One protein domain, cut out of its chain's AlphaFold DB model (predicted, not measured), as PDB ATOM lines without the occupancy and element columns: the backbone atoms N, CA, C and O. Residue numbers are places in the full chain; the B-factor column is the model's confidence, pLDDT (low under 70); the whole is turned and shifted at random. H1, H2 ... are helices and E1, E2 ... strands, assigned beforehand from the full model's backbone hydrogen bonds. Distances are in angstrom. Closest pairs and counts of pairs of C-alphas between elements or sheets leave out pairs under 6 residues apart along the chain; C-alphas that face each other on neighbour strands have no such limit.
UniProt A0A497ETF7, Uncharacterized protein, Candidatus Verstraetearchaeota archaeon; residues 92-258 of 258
ATOM      1  N   PHE A  92       9.034 -36.546  65.694       47.19
ATOM      2  CA  PHE A  92      10.069 -35.510  65.579       47.19
ATOM      3  C   PHE A  92      11.325 -36.035  64.869       47.19
ATOM      4  O   PHE A  92      11.850 -35.353  63.990       47.19
ATOM      5  N   LEU A  93      11.766 -37.258  65.183       45.81
ATOM      6  CA  LEU A  93      12.876 -37.922  64.493       45.81
ATOM      7  C   LEU A  93      12.537 -38.232  63.034       45.81
ATOM      8  O   LEU A  93      13.358 -37.954  62.172       45.81
ATOM      9  N   GLU A  94      11.327 -38.701  62.733       50.75
ATOM     10  CA  GLU A  94      10.853 -38.920  61.362       50.75
ATOM     11  C   GLU A  94      10.735 -37.609  60.590       50.75
ATOM     12  O   GLU A  94      11.139 -37.548  59.434       50.75
ATOM     13  N   ARG A  95      10.264 -36.520  61.218       51.16
ATOM     14  CA  ARG A  95      10.276 -35.191  60.586       51.16
ATOM     15  C   ARG A  95      11.691 -34.667  60.377       51.16
ATOM     16  O   ARG A  95      11.939 -34.047  59.349       51.16
ATOM     17  N   LEU A  96      12.628 -34.911  61.293       47.25
ATOM     18  CA  LEU A  96      14.036 -34.557  61.109       47.25
ATOM     19  C   LEU A  96      14.706 -35.411  60.033       47.25
ATOM     20  O   LEU A  96      15.485 -34.861  59.265       47.25
ATOM     21  N   LEU A  97      14.393 -36.703  59.946       50.84
ATOM     22  CA  LEU A  97      14.880 -37.615  58.912       50.84
ATOM     23  C   LEU A  97      14.311 -37.230  57.548       50.84
ATOM     24  O   LEU A  97      15.099 -36.923  56.667       50.84
ATOM     25  N   LYS A  98      12.991 -37.045  57.405       46.66
ATOM     26  CA  LYS A  98      12.373 -36.541  56.162       46.66
ATOM     27  C   LYS A  98      12.890 -35.164  55.766       46.66
ATOM     28  O   LYS A  98      13.146 -34.917  54.596       46.66
ATOM     29  N   LYS A  99      13.070 -34.237  56.714       45.06
ATOM     30  CA  LYS A  99      13.597 -32.886  56.438       45.06
ATOM     31  C   LYS A  99      15.101 -32.905  56.132       45.06
ATOM     32  O   LYS A  99      15.577 -32.008  55.439       45.06
ATOM     33  N   ARG A 100      15.843 -33.912  56.614       47.25
ATOM     34  CA  ARG A 100      17.242 -34.197  56.246       47.25
ATOM     35  C   ARG A 100      17.335 -34.860  54.877       47.25
ATOM     36  O   ARG A 100      18.141 -34.398  54.089       47.25
ATOM     37  N   GLU A 101      16.483 -35.827  54.557       42.09
ATOM     38  CA  GLU A 101      16.343 -36.433  53.225       42.09
ATOM     39  C   GLU A 101      15.929 -35.387  52.182       42.09
ATOM     40  O   GLU A 101      16.535 -35.299  51.123       42.09
ATOM     41  N   LEU A 102      14.992 -34.495  52.515       40.22
ATOM     42  CA  LEU A 102      14.602 -33.356  51.673       40.22
ATOM     43  C   LEU A 102      15.692 -32.275  51.563       40.22
ATOM     44  O   LEU A 102      15.715 -31.539  50.578       40.22
ATOM     45  N   LYS A 103      16.602 -32.159  52.544       42.50
ATOM     46  CA  LYS A 103      17.809 -31.318  52.431       42.50
ATOM     47  C   LYS A 103      18.924 -32.009  51.644       42.50
ATOM     48  O   LYS A 103      19.630 -31.316  50.926       42.50
ATOM     49  N   LEU A 104      19.041 -33.335  51.727       41.91
ATOM     50  CA  LEU A 104      19.939 -34.170  50.923       41.91
ATOM     51  C   LEU A 104      19.524 -34.158  49.447       41.91
ATOM     52  O   LEU A 104      20.374 -34.001  48.585       41.91
ATOM     53  N   LEU A 105      18.220 -34.191  49.159       39.72
ATOM     54  CA  LEU A 105      17.644 -33.964  47.825       39.72
ATOM     55  C   LEU A 105      17.818 -32.513  47.333       39.72
ATOM     56  O   LEU A 105      17.672 -32.240  46.147       39.72
ATOM     57  N   LYS A 106      18.142 -31.580  48.239       39.56
ATOM     58  CA  LYS A 106      18.502 -30.183  47.949       39.56
ATOM     59  C   LYS A 106      19.989 -29.882  48.157       39.56
ATOM     60  O   LYS A 106      20.368 -28.709  48.135       39.56
ATOM     61  N   LEU A 107      20.850 -30.900  48.232       42.50
ATOM     62  CA  LEU A 107      22.131 -30.788  47.544       42.50
ATOM     63  C   LEU A 107      21.749 -30.754  46.067       42.50
ATOM     64  O   LEU A 107      21.765 -31.775  45.385       42.50
ATOM     65  N   LYS A 108      21.298 -29.576  45.601       41.81
ATOM     66  CA  LYS A 108      21.347 -29.236  44.185       41.81
ATOM     67  C   LYS A 108      22.680 -29.796  43.731       41.81
ATOM     68  O   LYS A 108      23.678 -29.467  44.381       41.81
ATOM     69  N   ARG A 109      22.672 -30.666  42.710       46.22
ATOM     70  CA  ARG A 109      23.863 -30.923  41.899       46.22
ATOM     71  C   ARG A 109      24.610 -29.606  41.886       46.22
ATOM     72  O   ARG A 109      24.045 -28.607  41.439       46.22
ATOM     73  N   ILE A 110      25.758 -29.556  42.545       52.69
ATOM     74  CA  ILE A 110      26.615 -28.398  42.377       52.69
ATOM     75  C   ILE A 110      26.889 -28.481  40.882       52.69
ATOM     76  O   ILE A 110      27.446 -29.484  40.451       52.69
ATOM     77  N   GLU A 111      26.326 -27.564  40.092       48.91
ATOM     78  CA  GLU A 111      26.267 -27.680  38.622       48.91
ATOM     79  C   GLU A 111      27.668 -27.848  38.008       48.91
ATOM     80  O   GLU A 111      27.809 -28.325  36.889       48.91
ATOM     81  N   GLU A 112      28.694 -27.527  38.795       55.94
ATOM     82  CA  GLU A 112      30.118 -27.601  38.498       55.94
ATOM     83  C   GLU A 112      30.778 -28.954  38.851       55.94
ATOM     84  O   GLU A 112      31.911 -29.193  38.444       55.94
ATOM     85  N   LEU A 113      30.122 -29.846  39.611       66.50
ATOM     86  CA  LEU A 113      30.678 -31.153  39.985       66.50
ATOM     87  C   LEU A 113      30.264 -32.245  38.986       66.50
ATOM     88  O   LEU A 113      29.079 -32.524  38.794       66.50
ATOM     89  N   TYR A 114      31.249 -32.939  38.426       66.81
ATOM     90  CA  TYR A 114      31.068 -34.070  37.524       66.81
ATOM     91  C   TYR A 114      30.791 -35.340  38.329       66.81
ATOM     92  O   TYR A 114      31.660 -35.847  39.039       66.81
ATOM     93  N   GLU A 115      29.572 -35.863  38.234       72.56
ATOM     94  CA  GLU A 115      29.210 -37.146  38.838       72.56
ATOM     95  C   GLU A 115      29.952 -38.291  38.137       72.56
ATOM     96  O   GLU A 115      29.956 -38.394  36.908       72.56
ATOM     97  N   VAL A 116      30.598 -39.152  38.921       70.56
ATOM     98  CA  VAL A 116      31.320 -40.321  38.422       70.56
ATOM     99  C   VAL A 116      30.453 -41.552  38.635       70.56
ATOM    100  O   VAL A 116      30.069 -41.857  39.762       70.56
ATOM    101  N   SER A 117      30.184 -42.297  37.563       58.66
ATOM    102  CA  SER A 117      29.414 -43.542  37.623       58.66
ATOM    103  C   SER A 117      30.209 -44.657  38.323       58.66
ATOM    104  O   SER A 117      30.933 -45.433  37.689       58.66
ATOM    105  N   LEU A 118      30.090 -44.720  39.641       60.56
ATOM    106  CA  LEU A 118      30.513 -45.802  40.531       60.56
ATOM    107  C   LEU A 118      29.302 -46.236  41.377       60.56
ATOM    108  O   LEU A 118      28.242 -45.616  41.297       60.56
ATOM    109  N   SER A 119      29.429 -47.311  42.159       56.31
ATOM    110  CA  SER A 119      28.359 -47.784  43.055       56.31
ATOM    111  C   SER A 119      27.947 -46.738  44.099       56.31
ATOM    112  O   SER A 119      26.778 -46.699  44.480       56.31
ATOM    113  N   ASP A 120      28.875 -45.862  44.503       58.25
ATOM    114  CA  ASP A 120      28.613 -44.727  45.392       58.25
ATOM    115  C   ASP A 120      28.611 -43.381  44.649       58.25
ATOM    116  O   ASP A 120      29.138 -43.231  43.545       58.25
ATOM    117  N   LYS A 121      28.043 -42.358  45.300       70.69
ATOM    118  CA  LYS A 121      27.982 -40.976  44.803       70.69
ATOM    119  C   LYS A 121      29.343 -40.278  44.926       70.69
ATOM    120  O   LYS A 121      29.585 -39.530  45.881       70.69
ATOM    121  N   TYR A 122      30.221 -40.539  43.961       77.31
ATOM    122  CA  TYR A 122      31.498 -39.848  43.791       77.31
ATOM    123  C   TYR A 122      31.378 -38.682  42.811       77.31
ATOM    124  O   TYR A 122      30.698 -38.765  41.788       77.31
ATOM    125  N   TYR A 123      32.095 -37.605  43.106       78.44
ATOM    126  CA  TYR A 123      32.078 -36.374  42.333       78.44
ATOM    127  C   TYR A 123      33.499 -35.874  42.083       78.44
ATOM    128  O   TYR A 123      34.326 -35.836  42.996       78.44
ATOM    129  N   LEU A 124      33.762 -35.445  40.854       76.44
ATOM    130  CA  LEU A 124      34.950 -34.696  40.472       76.44
ATOM    131  C   LEU A 124      34.618 -33.201  40.462       76.44
ATOM    132  O   LEU A 124      33.646 -32.802  39.823       76.44
ATOM    133  N   PRO A 125      35.415 -32.347  41.117       69.94
ATOM    134  CA  PRO A 125      35.214 -30.903  41.053       69.94
ATOM    135  C   PRO A 125      35.577 -30.287  39.702       69.94
ATOM    136  O   PRO A 125      35.117 -29.200  39.386       69.94
ATOM    137  N   PHE A 126      36.403 -30.974  38.919       73.00
ATOM    138  CA  PHE A 126      36.733 -30.687  37.526       73.00
ATOM    139  C   PHE A 126      37.379 -31.947  36.929       73.00
ATOM    140  O   PHE A 126      37.825 -32.815  37.685       73.00
ATOM    141  N   GLU A 127      37.414 -32.068  35.600       68.25
ATOM    142  CA  GLU A 127      37.791 -33.314  34.910       68.25
ATOM    143  C   GLU A 127      39.179 -33.844  35.314       68.25
ATOM    144  O   GLU A 127      39.310 -35.032  35.605       68.25
ATOM    145  N   ASP A 128      40.165 -32.955  35.461       71.31
ATOM    146  CA  ASP A 128      41.546 -33.299  35.837       71.31
ATOM    147  C   ASP A 128      41.837 -33.152  37.336       71.31
ATOM    148  O   ASP A 128      42.986 -33.000  37.758       71.31
ATOM    149  N   SER A 129      40.807 -33.155  38.185       78.06
ATOM    150  CA  SER A 129      41.039 -32.979  39.614       78.06
ATOM    151  C   SER A 129      41.825 -34.152  40.198       78.06
ATOM    152  O   SER A 129      41.390 -35.293  40.057       78.06
ATOM    153  N   PRO A 130      42.927 -33.915  40.933       79.19
ATOM    154  CA  PRO A 130      43.648 -34.970  41.657       79.19
ATOM    155  C   PRO A 130      42.819 -35.596  42.790       79.19
ATOM    156  O   PRO A 130      43.312 -36.453  43.527       79.19
ATOM    157  N   CYS A 131      41.593 -35.106  43.017       84.81
ATOM    158  CA  CYS A 131      40.795 -35.453  44.174       84.81
ATOM    159  C   CYS A 131      39.339 -35.739  43.809       84.81
ATOM    160  O   CYS A 131      38.706 -34.989  43.068       84.81
ATOM    161  N   LEU A 132      38.786 -36.788  44.413       84.12
ATOM    162  CA  LEU A 132      37.367 -37.123  44.350       84.12
ATOM    163  C   LEU A 132      36.675 -36.728  45.651       84.12
ATOM    164  O   LEU A 132      37.256 -36.819  46.732       84.12
ATOM    165  N   LEU A 133      35.413 -36.335  45.550       83.88
ATOM    166  CA  LEU A 133      34.530 -36.110  46.684       83.88
ATOM    167  C   LEU A 133      33.488 -37.223  46.729       83.88
ATOM    168  O   LEU A 133      32.670 -37.339  45.824       83.88
ATOM    169  N   ALA A 134      33.492 -38.020  47.791       81.56
ATOM    170  CA  ALA A 134      32.398 -38.932  48.096       81.56
ATOM    171  C   ALA A 134      31.470 -38.265  49.112       81.56
ATOM    172  O   ALA A 134      31.927 -37.807  50.167       81.56
ATOM    173  N   ILE A 135      30.179 -38.186  48.798       79.31
ATOM    174  CA  ILE A 135      29.189 -37.563  49.682       79.31
ATOM    175  C   ILE A 135      28.349 -38.657  50.335       79.31
ATOM    176  O   ILE A 135      27.549 -39.317  49.676       79.31
ATOM    177  N   ASP A 136      28.491 -38.786  51.652       74.25
ATOM    178  CA  ASP A 136      27.739 -39.720  52.487       74.25
ATOM    179  C   ASP A 136      26.992 -38.948  53.585       74.25
ATOM    180  O   ASP A 136      27.517 -38.626  54.659       74.25
ATOM    181  N   GLY A 137      25.746 -38.574  53.290       74.44
ATOM    182  CA  GLY A 137      24.893 -37.847  54.223       74.44
ATOM    183  C   GLY A 137      25.460 -36.470  54.603       74.44
ATOM    184  O   GLY A 137      25.454 -35.534  53.811       74.44
ATOM    185  N   LEU A 138      25.907 -36.337  55.859       74.94
ATOM    186  CA  LEU A 138      26.553 -35.125  56.396       74.94
ATOM    187  C   LEU A 138      28.083 -35.189  56.337       74.94
ATOM    188  O   LEU A 138      28.760 -34.332  56.906       74.94
ATOM    189  N   PHE A 139      28.639 -36.231  55.733       80.69
ATOM    190  CA  PHE A 139      30.069 -36.400  55.587       80.69
ATOM    191  C   PHE A 139      30.465 -36.244  54.129       80.69
ATOM    192  O   PHE A 139      29.800 -36.730  53.220       80.69
ATOM    193  N   VAL A 140      31.584 -35.563  53.938       85.50
ATOM    194  CA  VAL A 140      32.278 -35.485  52.664       85.50
ATOM    195  C   VAL A 140      33.641 -36.115  52.873       85.50
ATOM    196  O   VAL A 140      34.371 -35.748  53.800       85.50
ATOM    197  N   VAL A 141      33.955 -37.102  52.046       86.06
ATOM    198  CA  VAL A 141      35.257 -37.756  52.019       86.06
ATOM    199  C   VAL A 141      36.001 -37.249  50.795       86.06
ATOM    200  O   VAL A 141      35.562 -37.476  49.671       86.06
ATOM    201  N   CYS A 142      37.121 -36.567  51.014       88.50
ATOM    202  CA  CYS A 142      38.068 -36.264  49.950       88.50
ATOM    203  C   CYS A 142      38.976 -37.478  49.753       88.50
ATOM    204  O   CYS A 142      39.537 -37.987  50.727       88.50
ATOM    205  N   LEU A 143      39.120 -37.922  48.513       88.75
ATOM    206  CA  LEU A 143      39.963 -39.042  48.120       88.75
ATOM    207  C   LEU A 143      41.009 -38.568  47.125       88.75
ATOM    208  O   LEU A 143      40.714 -37.726  46.288       88.75
ATOM    209  N   GLY A 144      42.202 -39.138  47.183       89.12
ATOM    210  CA  GLY A 144      43.254 -38.940  46.189       89.12
ATOM    211  C   GLY A 144      44.138 -40.169  46.162       89.12
ATOM    212  O   GLY A 144      44.182 -40.914  47.140       89.12
ATOM    213  N   ALA A 145      44.815 -40.410  45.050       87.88
ATOM    214  CA  ALA A 145      45.627 -41.603  44.891       87.88
ATOM    215  C   ALA A 145      47.033 -41.253  44.408       87.88
ATOM    216  O   ALA A 145      47.215 -40.330  43.618       87.88
ATOM    217  N   ILE A 146      48.015 -42.004  44.893       89.12
ATOM    218  CA  ILE A 146      49.416 -41.934  44.485       89.12
ATOM    219  C   ILE A 146      49.781 -43.302  43.924       89.12
ATOM    220  O   ILE A 146      49.599 -44.320  44.596       89.12
ATOM    221  N   ALA A 147      50.282 -43.331  42.699       87.75
ATOM    222  CA  ALA A 147      50.832 -44.523  42.086       87.75
ATOM    223  C   ALA A 147      52.355 -44.505  42.210       87.75
ATOM    224  O   ALA A 147      53.009 -43.500  41.949       87.75
ATOM    225  N   ILE A 148      52.912 -45.643  42.594       84.81
ATOM    226  CA  ILE A 148      54.344 -45.887  42.661       84.81
ATOM    227  C   ILE A 148      54.638 -46.994  41.664       84.81
ATOM    228  O   ILE A 148      54.091 -48.095  41.754       84.81
ATOM    229  N   SER A 149      55.502 -46.707  40.708       81.38
ATOM    230  CA  SER A 149      55.947 -47.653  39.696       81.38
ATOM    231  C   SER A 149      57.466 -47.766  39.706       81.38
ATOM    232  O   SER A 149      58.154 -46.917  40.271       81.38
ATOM    233  N   GLU A 150      57.985 -48.842  39.112       72.81
ATOM    234  CA  GLU A 150      59.438 -49.063  38.989       72.81
ATOM    235  C   GLU A 150      60.128 -49.149  40.359       72.81
ATOM    236  O   GLU A 150      61.207 -48.609  40.594       72.81
ATOM    237  N   VAL A 151      59.471 -49.848  41.290       69.81
ATOM    238  CA  VAL A 151      59.966 -50.036  42.653       69.81
ATOM    239  C   VAL A 151      61.195 -50.944  42.627       69.81
ATOM    240  O   VAL A 151      61.080 -52.159  42.487       69.81
ATOM    241  N   ASN A 152      62.375 -50.350  42.794       65.50
ATOM    242  CA  ASN A 152      63.637 -51.087  42.917       65.50
ATOM    243  C   ASN A 152      63.932 -51.511  44.367       65.50
ATOM    244  O   ASN A 152      64.698 -52.444  44.600       65.50
ATOM    245  N   GLY A 153      63.314 -50.839  45.342       64.31
ATOM    246  CA  GLY A 153      63.435 -51.132  46.765       64.31
ATOM    247  C   GLY A 153      62.687 -50.111  47.623       64.31
ATOM    248  O   GLY A 153      62.305 -49.042  47.149       64.31
ATOM    249  N   PHE A 154      62.475 -50.452  48.892       70.56
ATOM    250  CA  PHE A 154      61.971 -49.534  49.912       70.56
ATOM    251  C   PHE A 154      63.115 -49.210  50.871       70.56
ATOM    252  O   PHE A 154      63.637 -50.102  51.540       70.56
ATOM    253  N   SER A 155      63.516 -47.946  50.904       69.69
ATOM    254  CA  SER A 155      64.535 -47.401  51.812       69.69
ATOM    255  C   SER A 155      63.908 -46.604  52.958       69.69
ATOM    256  O   SER A 155      64.589 -46.223  53.911       69.69
ATOM    257  N   GLY A 156      62.602 -46.348  52.859       67.62
ATOM    258  CA  GLY A 156      61.852 -45.509  53.769       67.62
ATOM    259  C   GLY A 156      61.616 -46.112  55.142       67.62
ATOM    260  O   GLY A 156      61.801 -47.299  55.404       67.62
ATOM    261  N   ASN A 157      61.127 -45.259  56.034       74.12
ATOM    262  CA  ASN A 157      60.627 -45.672  57.332       74.12
ATOM    263  C   ASN A 157      59.093 -45.590  57.319       74.12
ATOM    264  O   ASN A 157      58.521 -44.513  57.145       74.12
ATOM    265  N   LEU A 158      58.418 -46.723  57.535       75.50
ATOM    266  CA  LEU A 158      56.956 -46.787  57.605       75.50
ATOM    267  C   LEU A 158      56.387 -45.869  58.703       75.50
ATOM    268  O   LEU A 158      55.323 -45.279  58.516       75.50
ATOM    269  N   ASP A 159      57.117 -45.668  59.802       78.19
ATOM    270  CA  ASP A 159      56.728 -44.746  60.871       78.19
ATOM    271  C   ASP A 159      56.666 -43.296  60.382       78.19
ATOM    272  O   ASP A 159      55.856 -42.504  60.867       78.19
ATOM    273  N   VAL A 160      57.482 -42.926  59.391       81.75
ATOM    274  CA  VAL A 160      57.447 -41.592  58.780       81.75
ATOM    275  C   VAL A 160      56.173 -41.426  57.952       81.75
ATOM    276  O   VAL A 160      55.506 -40.399  58.079       81.75
ATOM    277  N   LEU A 161      55.761 -42.446  57.193       81.50
ATOM    278  CA  LEU A 161      54.491 -42.430  56.455       81.50
ATOM    279  C   LEU A 161      53.289 -42.360  57.409       81.50
ATOM    280  O   LEU A 161      52.426 -41.493  57.258       81.50
ATOM    281  N   LEU A 162      53.265 -43.208  58.441       82.31
ATOM    282  CA  LEU A 162      52.192 -43.243  59.441       82.31
ATOM    283  C   LEU A 162      52.114 -41.942  60.250       82.31
ATOM    284  O   LEU A 162      51.034 -41.376  60.426       82.31
ATOM    285  N   SER A 163      53.247 -41.424  60.723       83.12
ATOM    286  CA  SER A 163      53.278 -40.163  61.474       83.12
ATOM    287  C   SER A 163      52.893 -38.964  60.610       83.12
ATOM    288  O   SER A 163      52.210 -38.062  61.097       83.12
ATOM    289  N   THR A 164      53.256 -38.965  59.326       87.88
ATOM    290  CA  THR A 164      52.828 -37.939  58.366       87.88
ATOM    291  C   THR A 164      51.322 -38.006  58.134       87.88
ATOM    292  O   THR A 164      50.656 -36.977  58.230       87.88
ATOM    293  N   ALA A 165      50.758 -39.200  57.932       83.88
ATOM    294  CA  ALA A 165      49.313 -39.387  57.800       83.88
ATOM    295  C   ALA A 165      48.553 -38.840  59.022       83.88
ATOM    296  O   ALA A 165      47.618 -38.046  58.883       83.88
ATOM    297  N   MET A 166      49.029 -39.166  60.230       84.56
ATOM    298  CA  MET A 166      48.463 -38.652  61.481       84.56
ATOM    299  C   MET A 166      48.541 -37.121  61.576       84.56
ATOM    300  O   MET A 166      47.551 -36.484  61.941       84.56
ATOM    301  N   LYS A 167      49.683 -36.515  61.221       90.94
ATOM    302  CA  LYS A 167      49.859 -35.049  61.210       90.94
ATOM    303  C   LYS A 167      48.908 -34.367  60.226       90.94
ATOM    304  O   LYS A 167      48.310 -33.348  60.561       90.94
ATOM    305  N   LEU A 168      48.736 -34.945  59.039       89.38
ATOM    306  CA  LEU A 168      47.863 -34.418  57.986       89.38
ATOM    307  C   LEU A 168      46.372 -34.716  58.226       89.38
ATOM    308  O   LEU A 168      45.519 -34.149  57.535       89.38
ATOM    309  N   LYS A 169      46.047 -35.556  59.221       89.69
ATOM    310  CA  LYS A 169      44.690 -36.052  59.511       89.69
ATOM    311  C   LYS A 169      44.068 -36.711  58.278       89.69
ATOM    312  O   LYS A 169      42.945 -36.387  57.874       89.69
ATOM    313  N   VAL A 170      44.849 -37.586  57.657       86.75
ATOM    314  CA  VAL A 170      44.430 -38.421  56.532       86.75
ATOM    315  C   VAL A 170      44.594 -39.880  56.914       86.75
ATOM    316  O   VAL A 170      45.543 -40.244  57.605       86.75
ATOM    317  N   ASP A 171      43.676 -40.701  56.433       84.81
ATOM    318  CA  ASP A 171      43.838 -42.147  56.417       84.81
ATOM    319  C   ASP A 171      44.421 -42.538  55.062       84.81
ATOM    320  O   ASP A 171      44.139 -41.885  54.054       84.81
ATOM    321  N   PHE A 172      45.214 -43.604  55.010       83.94
ATOM    322  CA  PHE A 172      45.670 -44.141  53.735       83.94
ATOM    323  C   PHE A 172      45.575 -45.661  53.686       83.94
ATOM    324  O   PHE A 172      45.558 -46.340  54.710       83.94
ATOM    325  N   THR A 173      45.484 -46.191  52.475       80.88
ATOM    326  CA  THR A 173      45.460 -47.627  52.200       80.88
ATOM    327  C   THR A 173      46.392 -47.908  51.037       80.88
ATOM    328  O   THR A 173      46.375 -47.173  50.056       80.88
ATOM    329  N   CYS A 174      47.205 -48.952  51.153       81.12
ATOM    330  CA  CYS A 174      48.147 -49.355  50.118       81.12
ATOM    331  C   CYS A 174      47.687 -50.670  49.488       81.12
ATOM    332  O   CYS A 174      47.354 -51.604  50.213       81.12
ATOM    333  N   SER A 175      47.720 -50.752  48.163       74.69
ATOM    334  CA  SER A 175      47.448 -51.968  47.394       74.69
ATOM    335  C   SER A 175      48.602 -52.257  46.443       74.69
ATOM    336  O   SER A 175      49.193 -51.336  45.880       74.69
ATOM    337  N   LEU A 176      48.926 -53.535  46.253       73.56
ATOM    338  CA  LEU A 176      49.894 -53.975  45.250       73.56
ATOM    339  C   LEU A 176      49.178 -54.175  43.917       73.56
ATOM    340  O   LEU A 176      48.150 -54.846  43.854       73.56
ATOM    341  N   VAL A 177      49.730 -53.600  42.854       66.50
ATOM    342  CA  VAL A 177      49.225 -53.753  41.491       66.50
ATOM    343  C   VAL A 177      50.265 -54.523  40.696       66.50
ATOM    344  O   VAL A 177      51.374 -54.040  40.493       66.50
ATOM    345  N   CYS A 178      49.908 -55.719  40.244       63.28
ATOM    346  CA  CYS A 178      50.756 -56.530  39.379       63.28
ATOM    347  C   CYS A 178      50.146 -56.538  37.980       63.28
ATOM    348  O   CYS A 178      49.024 -57.013  37.806       63.28
ATOM    349  N   SER A 179      50.869 -56.037  36.981       58.88
ATOM    350  CA  SER A 179      50.483 -56.201  35.577       58.88
ATOM    351  C   SER A 179      51.449 -57.146  34.868       58.88
ATOM    352  O   SER A 179      52.670 -57.017  34.990       58.88
ATOM    353  N   SER A 180      50.905 -58.122  34.135       48.06
ATOM    354  CA  SER A 180      51.698 -58.919  33.200       48.06
ATOM    355  C   SER A 180      51.921 -58.090  31.939       48.06
ATOM    356  O   SER A 180      50.950 -57.643  31.321       48.06
ATOM    357  N   MET A 181      53.174 -57.878  31.539       50.50
ATOM    358  CA  MET A 181      53.430 -57.438  30.169       50.50
ATOM    359  C   MET A 181      53.075 -58.574  29.199       50.50
ATOM    360  O   MET A 181      53.137 -59.744  29.567       50.50
ATOM    361  N   GLY A 182      52.583 -58.205  28.013       45.34
ATOM    362  CA  GLY A 182      52.010 -59.119  27.021       45.34
ATOM    363  C   GLY A 182      52.917 -60.292  26.631       45.34
ATOM    364  O   GLY A 182      54.122 -60.274  26.857       45.34
ATOM    365  N   SER A 183      52.293 -61.301  26.023       49.44
ATOM    366  CA  SER A 183      52.711 -62.706  25.901       49.44
ATOM    367  C   SER A 183      54.062 -63.043  25.256       49.44
ATOM    368  O   SER A 183      54.388 -64.225  25.212       49.44
ATOM    369  N   ASP A 184      54.859 -62.085  24.779       50.19
ATOM    370  CA  ASP A 184      55.929 -62.390  23.812       50.19
ATOM    371  C   ASP A 184      57.351 -62.007  24.266       50.19
ATOM    372  O   ASP A 184      58.312 -62.162  23.515       50.19
ATOM    373  N   ALA A 185      57.532 -61.575  25.513       44.22
ATOM    374  CA  ALA A 185      58.847 -61.483  26.145       44.22
ATOM    375  C   ALA A 185      58.739 -61.916  27.612       44.22
ATOM    376  O   ALA A 185      57.672 -61.788  28.200       44.22
ATOM    377  N   GLU A 186      59.827 -62.477  28.148       42.50
ATOM    378  CA  GLU A 186      60.001 -63.052  29.495       42.50
ATOM    379  C   GLU A 186      59.009 -62.555  30.574       42.50
ATOM    380  O   GLU A 186      58.734 -61.356  30.642       42.50
ATOM    381  N   PRO A 187      58.507 -63.437  31.469       44.56
ATOM    382  CA  PRO A 187      57.443 -63.129  32.427       44.56
ATOM    383  C   PRO A 187      57.924 -62.181  33.536       44.56
ATOM    384  O   PRO A 187      58.116 -62.566  34.690       44.56
ATOM    385  N   PHE A 188      58.111 -60.912  33.195       48.91
ATOM    386  CA  PHE A 188      58.382 -59.842  34.132       48.91
ATOM    387  C   PHE A 188      57.057 -59.198  34.519       48.91
ATOM    388  O   PHE A 188      56.426 -58.466  33.756       48.91
ATOM    389  N   TRP A 189      56.622 -59.488  35.740       52.09
ATOM    390  CA  TRP A 189      55.518 -58.782  36.371       52.09
ATOM    391  C   TRP A 189      55.969 -57.352  36.677       52.09
ATOM    392  O   TRP A 189      56.928 -57.158  37.428       52.09
ATOM    393  N   LYS A 190      55.282 -56.338  36.133       58.50
ATOM    394  CA  LYS A 190      55.477 -54.960  36.597       58.50
ATOM    395  C   LYS A 190      54.701 -54.816  37.901       58.50
ATOM    396  O   LYS A 190      53.471 -54.820  37.905       58.50
ATOM    397  N   VAL A 191      55.434 -54.736  39.007       62.00
ATOM    398  CA  VAL A 191      54.869 -54.497  40.337       62.00
ATOM    399  C   VAL A 191      54.837 -52.991  40.585       62.00
ATOM    400  O   VAL A 191      55.861 -52.309  40.511       62.00
ATOM    401  N   GLY A 192      53.647 -52.473  40.859       70.12
ATOM    402  CA  GLY A 192      53.403 -51.122  41.338       70.12
ATOM    403  C   GLY A 192      52.712 -51.139  42.698       70.12
ATOM    404  O   GLY A 192      52.154 -52.151  43.124       70.12
ATOM    405  N   ILE A 193      52.743 -50.004  43.388       78.88
ATOM    406  CA  ILE A 193      52.009 -49.783  44.633       78.88
ATOM    407  C   ILE A 193      51.046 -48.631  44.396       78.88
ATOM    408  O   ILE A 193      51.424 -47.587  43.874       78.88
ATOM    409  N   LEU A 194      49.799 -48.815  44.794       82.25
ATOM    410  CA  LEU A 194      48.769 -47.796  44.753       82.25
ATOM    411  C   LEU A 194      48.434 -47.388  46.182       82.25
ATOM    412  O   LEU A 194      48.052 -48.229  46.992       82.25
ATOM    413  N   ILE A 195      48.578 -46.107  46.493       85.50
ATOM    414  CA  ILE A 195      48.258 -45.547  47.803       85.50
ATOM    415  C   ILE A 195      47.027 -44.658  47.662       85.50
ATOM    416  O   ILE A 195      47.079 -43.627  47.000       85.50
ATOM    417  N   LEU A 196      45.927 -45.030  48.310       86.50
ATOM    418  CA  LEU A 196      44.714 -44.225  48.409       86.50
ATOM    419  C   LEU A 196      44.733 -43.416  49.700       86.50
ATOM    420  O   LEU A 196      44.716 -43.999  50.779       86.50
ATOM    421  N   LEU A 197      44.698 -42.091  49.598       88.81
ATOM    422  CA  LEU A 197      44.544 -41.172  50.720       88.81
ATOM    423  C   LEU A 197      43.090 -40.741  50.865       88.81
ATOM    424  O   LEU A 197      42.399 -40.492  49.876       88.81
ATOM    425  N   ARG A 198      42.639 -40.599  52.111       88.81
ATOM    426  CA  ARG A 198      41.260 -40.259  52.461       88.81
ATOM    427  C   ARG A 198      41.234 -39.233  53.583       88.81
ATOM    428  O   ARG A 198      41.940 -39.366  54.578       88.81
ATOM    429  N   SER A 199      40.393 -38.214  53.458       88.75
ATOM    430  CA  SER A 199      40.116 -37.271  54.544       88.75
ATOM    431  C   SER A 199      38.617 -37.079  54.686       88.75
ATOM    432  O   SER A 199      37.953 -36.586  53.775       88.75
ATOM    433  N   LYS A 200      38.074 -37.480  55.836       87.12
ATOM    434  CA  LYS A 200      36.646 -37.367  56.141       87.12
ATOM    435  C   LYS A 200      36.367 -36.075  56.900       87.12
ATOM    436  O   LYS A 200      36.953 -35.824  57.953       87.12
ATOM    437  N   LYS A 201      35.418 -35.278  56.410       86.62
ATOM    438  CA  LYS A 201      34.926 -34.071  57.083       86.62
ATOM    439  C   LYS A 201      33.418 -34.093  57.229       86.62
ATOM    440  O   LYS A 201      32.698 -34.524  56.338       86.62
ATOM    441  N   ARG A 202      32.937 -33.601  58.370       83.88
ATOM    442  CA  ARG A 202      31.509 -33.418  58.629       83.88
ATOM    443  C   ARG A 202      31.094 -32.014  58.209       83.88
ATOM    444  O   ARG A 202      31.701 -31.045  58.656       83.88
ATOM    445  N   LEU A 203      30.051 -31.905  57.396       78.31
ATOM    446  CA  LEU A 203      29.534 -30.643  56.882       78.31
ATOM    447  C   LEU A 203      28.012 -30.597  56.991       78.31
ATOM    448  O   LEU A 203      27.315 -31.592  56.811       78.31
ATOM    449  N   VAL A 204      27.492 -29.413  57.307       73.94
ATOM    450  CA  VAL A 204      26.043 -29.160  57.388       73.94
ATOM    451  C   VAL A 204      25.468 -28.802  56.012       73.94
ATOM    452  O   VAL A 204      24.291 -29.048  55.753       73.94
ATOM    453  N   LYS A 205      26.299 -28.227  55.135       72.25
ATOM    454  CA  LYS A 205      25.977 -27.856  53.756       72.25
ATOM    455  C   LYS A 205      27.251 -27.934  52.908       72.25
ATOM    456  O   LYS A 205      28.317 -27.566  53.399       72.25
ATOM    457  N   LEU A 206      27.117 -28.396  51.669       74.31
ATOM    458  CA  LEU A 206      28.160 -28.366  50.647       74.31
ATOM    459  C   LEU A 206      27.667 -27.482  49.494       74.31
ATOM    460  O   LEU A 206      26.571 -27.697  48.980       74.31
ATOM    461  N   ASP A 207      28.449 -26.472  49.140       76.44
ATOM    462  CA  ASP A 207      28.294 -25.656  47.935       76.44
ATOM    463  C   ASP A 207      29.610 -25.670  47.137       76.44
ATOM    464  O   ASP A 207      30.601 -26.239  47.603       76.44
ATOM    465  N   GLY A 208      29.612 -25.103  45.924       74.69
ATOM    466  CA  GLY A 208      30.782 -25.125  45.031       74.69
ATOM    467  C   GLY A 208      32.027 -24.498  45.660       74.69
ATOM    468  O   GLY A 208      33.090 -25.116  45.670       74.69
ATOM    469  N   ALA A 209      31.875 -23.340  46.313       79.62
ATOM    470  CA  ALA A 209      32.969 -22.673  47.019       79.62
ATOM    471  C   ALA A 209      33.554 -23.553  48.136       79.62
ATOM    472  O   ALA A 209      34.774 -23.710  48.238       79.62
ATOM    473  N   LYS A 210      32.697 -24.192  48.947       82.69
ATOM    474  CA  LYS A 210      33.171 -25.092  49.998       82.69
ATOM    475  C   LYS A 210      33.813 -26.349  49.423       82.69
ATOM    476  O   LYS A 210      34.821 -26.797  49.957       82.69
ATOM    477  N   ALA A 211      33.274 -26.912  48.344       79.25
ATOM    478  CA  ALA A 211      33.878 -28.051  47.661       79.25
ATOM    479  C   ALA A 211      35.289 -27.709  47.157       79.25
ATOM    480  O   ALA A 211      36.226 -28.465  47.408       79.25
ATOM    481  N   GLN A 212      35.467 -26.539  46.540       81.25
ATOM    482  CA  GLN A 212      36.766 -26.070  46.066       81.25
ATOM    483  C   GLN A 212      37.764 -25.869  47.215       81.25
ATOM    484  O   GLN A 212      38.902 -26.321  47.116       81.25
ATOM    485  N   GLU A 213      37.340 -25.264  48.328       86.19
ATOM    486  CA  GLU A 213      38.171 -25.102  49.531       86.19
ATOM    487  C   GLU A 213      38.662 -26.459  50.066       86.19
ATOM    488  O   GLU A 213      39.849 -26.642  50.335       86.19
ATOM    489  N   LEU A 214      37.756 -27.437  50.179       87.19
ATOM    490  CA  LEU A 214      38.084 -28.788  50.644       87.19
ATOM    491  C   LEU A 214      39.079 -29.496  49.729       87.19
ATOM    492  O   LEU A 214      39.969 -30.195  50.216       87.19
ATOM    493  N   VAL A 215      38.910 -29.329  48.420       86.12
ATOM    494  CA  VAL A 215      39.781 -29.920  47.405       86.12
ATOM    495  C   VAL A 215      41.162 -29.285  47.474       86.12
ATOM    496  O   VAL A 215      42.141 -30.013  47.558       86.12
ATOM    497  N   GLN A 216      41.267 -27.956  47.535       88.19
ATOM    498  CA  GLN A 216      42.561 -27.271  47.644       88.19
ATOM    499  C   GLN A 216      43.311 -27.645  48.925       88.19
ATOM    500  O   GLN A 216      44.507 -27.948  48.887       88.19
ATOM    501  N   GLU A 217      42.608 -27.718  50.059       90.69
ATOM    502  CA  GLU A 217      43.204 -28.213  51.300       90.69
ATOM    503  C   GLU A 217      43.708 -29.650  51.125       90.69
ATOM    504  O   GLU A 217      44.824 -29.979  51.528       90.69
ATOM    505  N   PHE A 218      42.913 -30.524  50.513       92.06
ATOM    506  CA  PHE A 218      43.299 -31.916  50.338       92.06
ATOM    507  C   PHE A 218      44.446 -32.094  49.329       92.06
ATOM    508  O   PHE A 218      45.336 -32.902  49.584       92.06
ATOM    509  N   ILE A 219      44.525 -31.279  48.272       90.44
ATOM    510  CA  ILE A 219      45.661 -31.235  47.334       90.44
ATOM    511  C   ILE A 219      46.963 -30.929  48.073       90.44
ATOM    512  O   ILE A 219      47.977 -31.583  47.831       90.44
ATOM    513  N   SER A 220      46.953 -29.967  49.000       92.50
ATOM    514  CA  SER A 220      48.155 -29.646  49.780       92.50
ATOM    515  C   SER A 220      48.621 -30.823  50.647       92.50
ATOM    516  O   SER A 220      49.819 -31.111  50.713       92.50
ATOM    517  N   LYS A 221      47.680 -31.570  51.241       93.81
ATOM    518  CA  LYS A 221      47.976 -32.801  51.991       93.81
ATOM    519  C   LYS A 221      48.522 -33.891  51.074       93.81
ATOM    520  O   LYS A 221      49.500 -34.535  51.434       93.81
ATOM    521  N   LEU A 222      47.924 -34.057  49.896       91.94
ATOM    522  CA  LEU A 222      48.321 -35.052  48.905       91.94
ATOM    523  C   LEU A 222      49.759 -34.819  48.427       91.94
ATOM    524  O   LEU A 222      50.559 -35.739  48.504       91.94
ATOM    525  N   LYS A 223      50.118 -33.579  48.068       93.19
ATOM    526  CA  LYS A 223      51.492 -33.197  47.681       93.19
ATOM    527  C   LYS A 223      52.505 -33.369  48.813       93.19
ATOM    528  O   LYS A 223      53.635 -33.808  48.601       93.19
ATOM    529  N   THR A 224      52.104 -33.032  50.039       93.38
ATOM    530  CA  THR A 224      52.962 -33.238  51.215       93.38
ATOM    531  C   THR A 224      53.234 -34.726  51.420       93.38
ATOM    532  O   THR A 224      54.371 -35.121  51.657       93.38
ATOM    533  N   PHE A 225      52.200 -35.559  51.300       91.88
ATOM    534  CA  PHE A 225      52.336 -37.001  51.452       91.88
ATOM    535  C   PHE A 225      53.126 -37.630  50.300       91.88
ATOM    536  O   PHE A 225      53.996 -38.449  50.557       91.88
ATOM    537  N   GLU A 226      52.891 -37.202  49.059       92.62
ATOM    538  CA  GLU A 226      53.674 -37.571  47.873       92.62
ATOM    539  C   GLU A 226      55.166 -37.314  48.088       92.62
ATOM    540  O   GLU A 226      55.970 -38.213  47.880       92.62
ATOM    541  N   THR A 227      55.539 -36.136  48.593       91.38
ATOM    542  CA  THR A 227      56.947 -35.800  48.866       91.38
ATOM    543  C   THR A 227      57.585 -36.791  49.845       91.38
ATOM    544  O   THR A 227      58.726 -37.207  49.660       91.38
ATOM    545  N   VAL A 228      56.840 -37.201  50.877       90.75
ATOM    546  CA  VAL A 228      57.300 -38.199  51.853       90.75
ATOM    547  C   VAL A 228      57.337 -39.604  51.251       90.75
ATOM    548  O   VAL A 228      58.239 -40.378  51.548       90.75
ATOM    549  N   VAL A 229      56.392 -39.957  50.383       88.19
ATOM    550  CA  VAL A 229      56.421 -41.230  49.654       88.19
ATOM    551  C   VAL A 229      57.652 -41.289  48.748       88.19
ATOM    552  O   VAL A 229      58.385 -42.272  48.790       88.19
ATOM    553  N   SER A 230      57.947 -40.224  48.008       88.25
ATOM    554  CA  SER A 230      59.117 -40.137  47.133       88.25
ATOM    555  C   SER A 230      60.443 -40.281  47.879       88.25
ATOM    556  O   SER A 230      61.400 -40.795  47.312       88.25
ATOM    557  N   THR A 231      60.515 -39.892  49.155       86.44
ATOM    558  CA  THR A 231      61.721 -40.116  49.973       86.44
ATOM    559  C   THR A 231      61.813 -41.535  50.532       86.44
ATOM    560  O   THR A 231      62.876 -41.937  50.995       86.44
ATOM    561  N   CYS A 232      60.718 -42.298  50.508       82.44
ATOM    562  CA  CYS A 232      60.663 -43.662  51.027       82.44
ATOM    563  C   CYS A 232      60.954 -44.741  49.972       82.44
ATOM    564  O   CYS A 232      61.254 -45.884  50.331       82.44
ATOM    565  N   PHE A 233      60.832 -44.412  48.685       80.75
ATOM    566  CA  PHE A 233      60.995 -45.358  47.584       80.75
ATOM    567  C   PHE A 233      62.129 -44.922  46.653       80.75
ATOM    568  O   PHE A 233      61.963 -44.058  45.793       80.75
ATOM    569  N   ASP A 234      63.291 -45.559  46.808       73.31
ATOM    570  CA  ASP A 234      64.482 -45.250  46.018       73.31
ATOM    571  C   ASP A 234      64.272 -45.563  44.535       73.31
ATOM    572  O   ASP A 234      63.960 -46.695  44.153       73.31
ATOM    573  N   LYS A 235      64.542 -44.563  43.685       74.88
ATOM    574  CA  LYS A 235      64.478 -44.674  42.216       74.88
ATOM    575  C   LYS A 235      63.111 -45.140  41.695       74.88
ATOM    576  O   LYS A 235      63.041 -45.624  40.569       74.88
ATOM    577  N   ALA A 236      62.058 -45.019  42.502       81.38
ATOM    578  CA  ALA A 236      60.702 -45.287  42.068       81.38
ATOM    579  C   ALA A 236      60.114 -44.039  41.413       81.38
ATOM    580  O   ALA A 236      60.383 -42.907  41.822       81.38
ATOM    581  N   ARG A 237      59.265 -44.255  40.415       83.75
ATOM    582  CA  ARG A 237      58.447 -43.198  39.838       83.75
ATOM    583  C   ARG A 237      57.170 -43.074  40.665       83.75
ATOM    584  O   ARG A 237      56.371 -44.009  40.702       83.75
ATOM    585  N   VAL A 238      57.010 -41.934  41.329       86.75
ATOM    586  CA  VAL A 238      55.857 -41.602  42.172       86.75
ATOM    587  C   VAL A 238      55.038 -40.537  41.457       86.75
ATOM    588  O   VAL A 238      55.556 -39.459  41.188       86.75
ATOM    589  N   ASP A 239      53.779 -40.843  41.153       86.62
ATOM    590  CA  ASP A 239      52.865 -39.936  40.464       86.62
ATOM    591  C   ASP A 239      51.551 -39.805  41.248       86.62
ATOM    592  O   ASP A 239      50.934 -40.804  41.637       86.62
ATOM    593  N   VAL A 240      51.073 -38.575  41.442       87.81
ATOM    594  CA  VAL A 240      49.694 -38.321  41.887       87.81
ATOM    595  C   VAL A 240      48.732 -38.586  40.730       87.81
ATOM    596  O   VAL A 240      48.869 -38.015  39.650       87.81
ATOM    597  N   LEU A 241      47.731 -39.434  40.962       85.31
ATOM    598  CA  LEU A 241      46.709 -39.741  39.967       85.31
ATOM    599  C   LEU A 241      45.710 -38.592  39.830       85.31
ATOM    600  O   LEU A 241      45.310 -37.975  40.819       85.31
ATOM    601  N   LEU A 242      45.275 -38.345  38.594       82.69
ATOM    602  CA  LEU A 242      44.360 -37.262  38.245       82.69
ATOM    603  C   LEU A 242      43.033 -37.798  37.717       82.69
ATOM    604  O   LEU A 242      42.974 -38.824  37.038       82.69
ATOM    605  N   GLY A 243      41.959 -37.078  38.026       75.94
ATOM    606  CA  GLY A 243      40.655 -37.216  37.399       75.94
ATOM    607  C   GLY A 243      40.150 -38.654  37.361       75.94
ATOM    608  O   GLY A 243      39.972 -39.328  38.382       75.94
ATOM    609  N   ARG A 244      39.940 -39.146  36.138       73.75
ATOM    610  CA  ARG A 244      39.440 -40.500  35.877       73.75
ATOM    611  C   ARG A 244      40.426 -41.607  36.250       73.75
ATOM    612  O   ARG A 244      39.992 -42.743  36.430       73.75
ATOM    613  N   ASP A 245      41.716 -41.328  36.398       78.69
ATOM    614  CA  ASP A 245      42.679 -42.350  36.819       78.69
ATOM    615  C   ASP A 245      42.548 -42.672  38.310       78.69
ATOM    616  O   ASP A 245      42.700 -43.832  38.692       78.69
ATOM    617  N   VAL A 246      42.123 -41.707  39.134       79.00
ATOM    618  CA  VAL A 246      41.724 -41.965  40.531       79.00
ATOM    619  C   VAL A 246      40.506 -42.896  40.573       79.00
ATOM    620  O   VAL A 246      40.446 -43.822  41.378       79.00
ATOM    621  N   VAL A 247      39.549 -42.698  39.662       77.44
ATOM    622  CA  VAL A 247      38.347 -43.542  39.541       77.44
ATOM    623  C   VAL A 247      38.718 -44.970  39.145       77.44
ATOM    624  O   VAL A 247      38.225 -45.925  39.743       77.44
ATOM    625  N   LYS A 248      39.605 -45.140  38.157       76.56
ATOM    626  CA  LYS A 248      40.111 -46.466  37.763       76.56
ATOM    627  C   LYS A 248      40.825 -47.141  38.932       76.56
ATOM    628  O   LYS A 248      40.556 -48.304  39.206       76.56
ATOM    629  N   ALA A 249      41.688 -46.407  39.632       75.25
ATOM    630  CA  ALA A 249      42.395 -46.876  40.817       75.25
ATOM    631  C   ALA A 249      41.436 -47.387  41.905       75.25
ATOM    632  O   ALA A 249      41.645 -48.478  42.434       75.25
ATOM    633  N   LEU A 250      40.362 -46.647  42.196       74.62
ATOM    634  CA  LEU A 250      39.323 -47.086  43.133       74.62
ATOM    635  C   LEU A 250      38.652 -48.382  42.680       74.62
ATOM    636  O   LEU A 250      38.581 -49.315  43.470       74.62
ATOM    637  N   ARG A 251      38.260 -48.490  41.404       73.88
ATOM    638  CA  ARG A 251      37.675 -49.732  40.866       73.88
ATOM    639  C   ARG A 251      38.618 -50.920  41.009       73.88
ATOM    640  O   ARG A 251      38.173 -51.998  41.375       73.88
ATOM    641  N   PHE A 252      39.911 -50.738  40.743       67.88
ATOM    642  CA  PHE A 252      40.897 -51.804  40.933       67.88
ATOM    643  C   PHE A 252      40.994 -52.244  42.397       67.88
ATOM    644  O   PHE A 252      41.081 -53.440  42.664       67.88
ATOM    645  N   MET A 253      40.943 -51.301  43.341       67.25
ATOM    646  CA  MET A 253      40.949 -51.619  44.771       67.25
ATOM    647  C   MET A 253      39.640 -52.272  45.236       67.25
ATOM    648  O   MET A 253      39.692 -53.180  46.053       67.25
ATOM    649  N   GLU A 254      38.488 -51.867  44.703       65.69
ATOM    650  CA  GLU A 254      37.178 -52.457  45.021       65.69
ATOM    651  C   GLU A 254      37.014 -53.869  44.444       65.69
ATOM    652  O   GLU A 254      36.526 -54.760  45.132       65.69
ATOM    653  N   VAL A 255      37.468 -54.111  43.211       56.19
ATOM    654  CA  VAL A 255      37.418 -55.442  42.577       56.19
ATOM    655  C   VAL A 255      38.382 -56.421  43.250       56.19
ATOM    656  O   VAL A 255      38.089 -57.607  43.317       56.19
ATOM    657  N   GLY A 256      39.502 -55.945  43.801       41.56
ATOM    658  CA  GLY A 256      40.396 -56.772  44.620       41.56
ATOM    659  C   GLY A 256      39.832 -57.153  45.997       41.56
ATOM    660  O   GLY A 256      40.445 -57.968  46.684       41.56
ATOM    661  N   LEU A 257      38.701 -56.563  46.411       33.53
ATOM    662  CA  LEU A 257      38.019 -56.813  47.687       33.53
ATOM    663  C   LEU A 257      36.782 -57.731  47.560       33.53
ATOM    664  O   LEU A 257      36.219 -58.092  48.594       33.53
ATOM    665  N   GLY A 258      36.350 -58.077  46.338       27.38
ATOM    666  CA  GLY A 258      35.195 -58.951  46.056       27.38
ATOM    667  C   GLY A 258      35.593 -60.377  45.705       27.38
ATOM    668  O   GLY A 258      34.869 -61.300  46.139       27.38
TER     669      GLY A 258
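This is residues 92 to 258 of the 258 residues of an uncharacterized protein of Candidatus Verstraetearchaeota archaeon (UniProt A0A497ETF7). A strongly twisted antiparallel sheet of seven strands curls round the short helix H4, while the long helix H3 packs over its other face and H2 lies next to H3. H1 with residues 92 to 99 sticks out at one end of the long axis, and residues 182 to 187, the tip of the E5 and E6 hairpin, at the other. The 167 printed residues hold four named helices and seven named strands, in the order H1 E1 E2 E3 E4 H2 E5 E6 H3 E7 H4; the class is mixed. The whole is only just compact, close to loose, with a radius of gyration of the C-alphas of 18.3 A, and elongated, spanning 64 by 38 by 28 A.

H1, residues 92 to 104, begins with C-alpha 92 at (10.069, -35.510, 65.579). E1 is residues 114 to 117, E2 121 to 124, E3 132 to 136 and E4 139 to 149, 32.4 A long. H2 is residues 158 to 168, E5 171 to 180, 29.7 A long, and E6 189 to 202, 41.4 A. H3, residues 208 to 232, is 35.7 A long and begins with C-alpha 208 at (30.782, -25.125, 45.031). E7 is residues 237 to 240; H4, residues 244 to 255, ends with C-alpha 255 at (37.418, -55.442, 42.577).

The sheet is branched at E4: E3 and E7 lie on one side of it, beside residues 139 to 143 and 146 to 149, and E6 on the other side. E1 E2 E3 E4 form a meander, each strand the antiparallel neighbour of the one before, with N 116 and O 122 at 2.9 A, N 123 and O 133 at 2.8 A, and N 134 and O 141 at 2.8 A. E4 and E6 are antiparallel, N 144 and O 197 at 3.0 A; E4 and E7 likewise, N 147 and O 239 at 2.8 A. E5 and E6 form a hairpin, N 175 and O 194 at 2.8 A. H3 is on the sheet at a height of 8.2 A, over E3, E4 and E6, and runs only just slantwise to the strands, at 32 degrees to E4 on the local plane; its closest C-alphas to E4 are those of Phe 218 and Cys 142, 6.8 A. H4 is on the sheet, which curls round it; the closest C-alphas of H4 and E4 are those of Val 246 and Ala 145, 5.9 A. H2 only grazes the sheet with residues 161 to 168. It touches residues 221 to 229 of H3, at a shallow tilt of 20 degrees, opposite ways; their closest C-alphas are those of Leu 168 and Lys 221, 6.2 A. H1 is not on the sheet and is apart from H2, H3 and H4. In H1, H2, H3 and H4 every O i to N i+4 pair is within hydrogen-bond range.

The C-alphas farthest apart are those of Phe 92 and Ala 185, 67.9 A. The printed part has no cut and no long link. Its mean pLDDT is 72.4; residues 92 to 114, 177 to 191 and 252 to 258 are among those under 70.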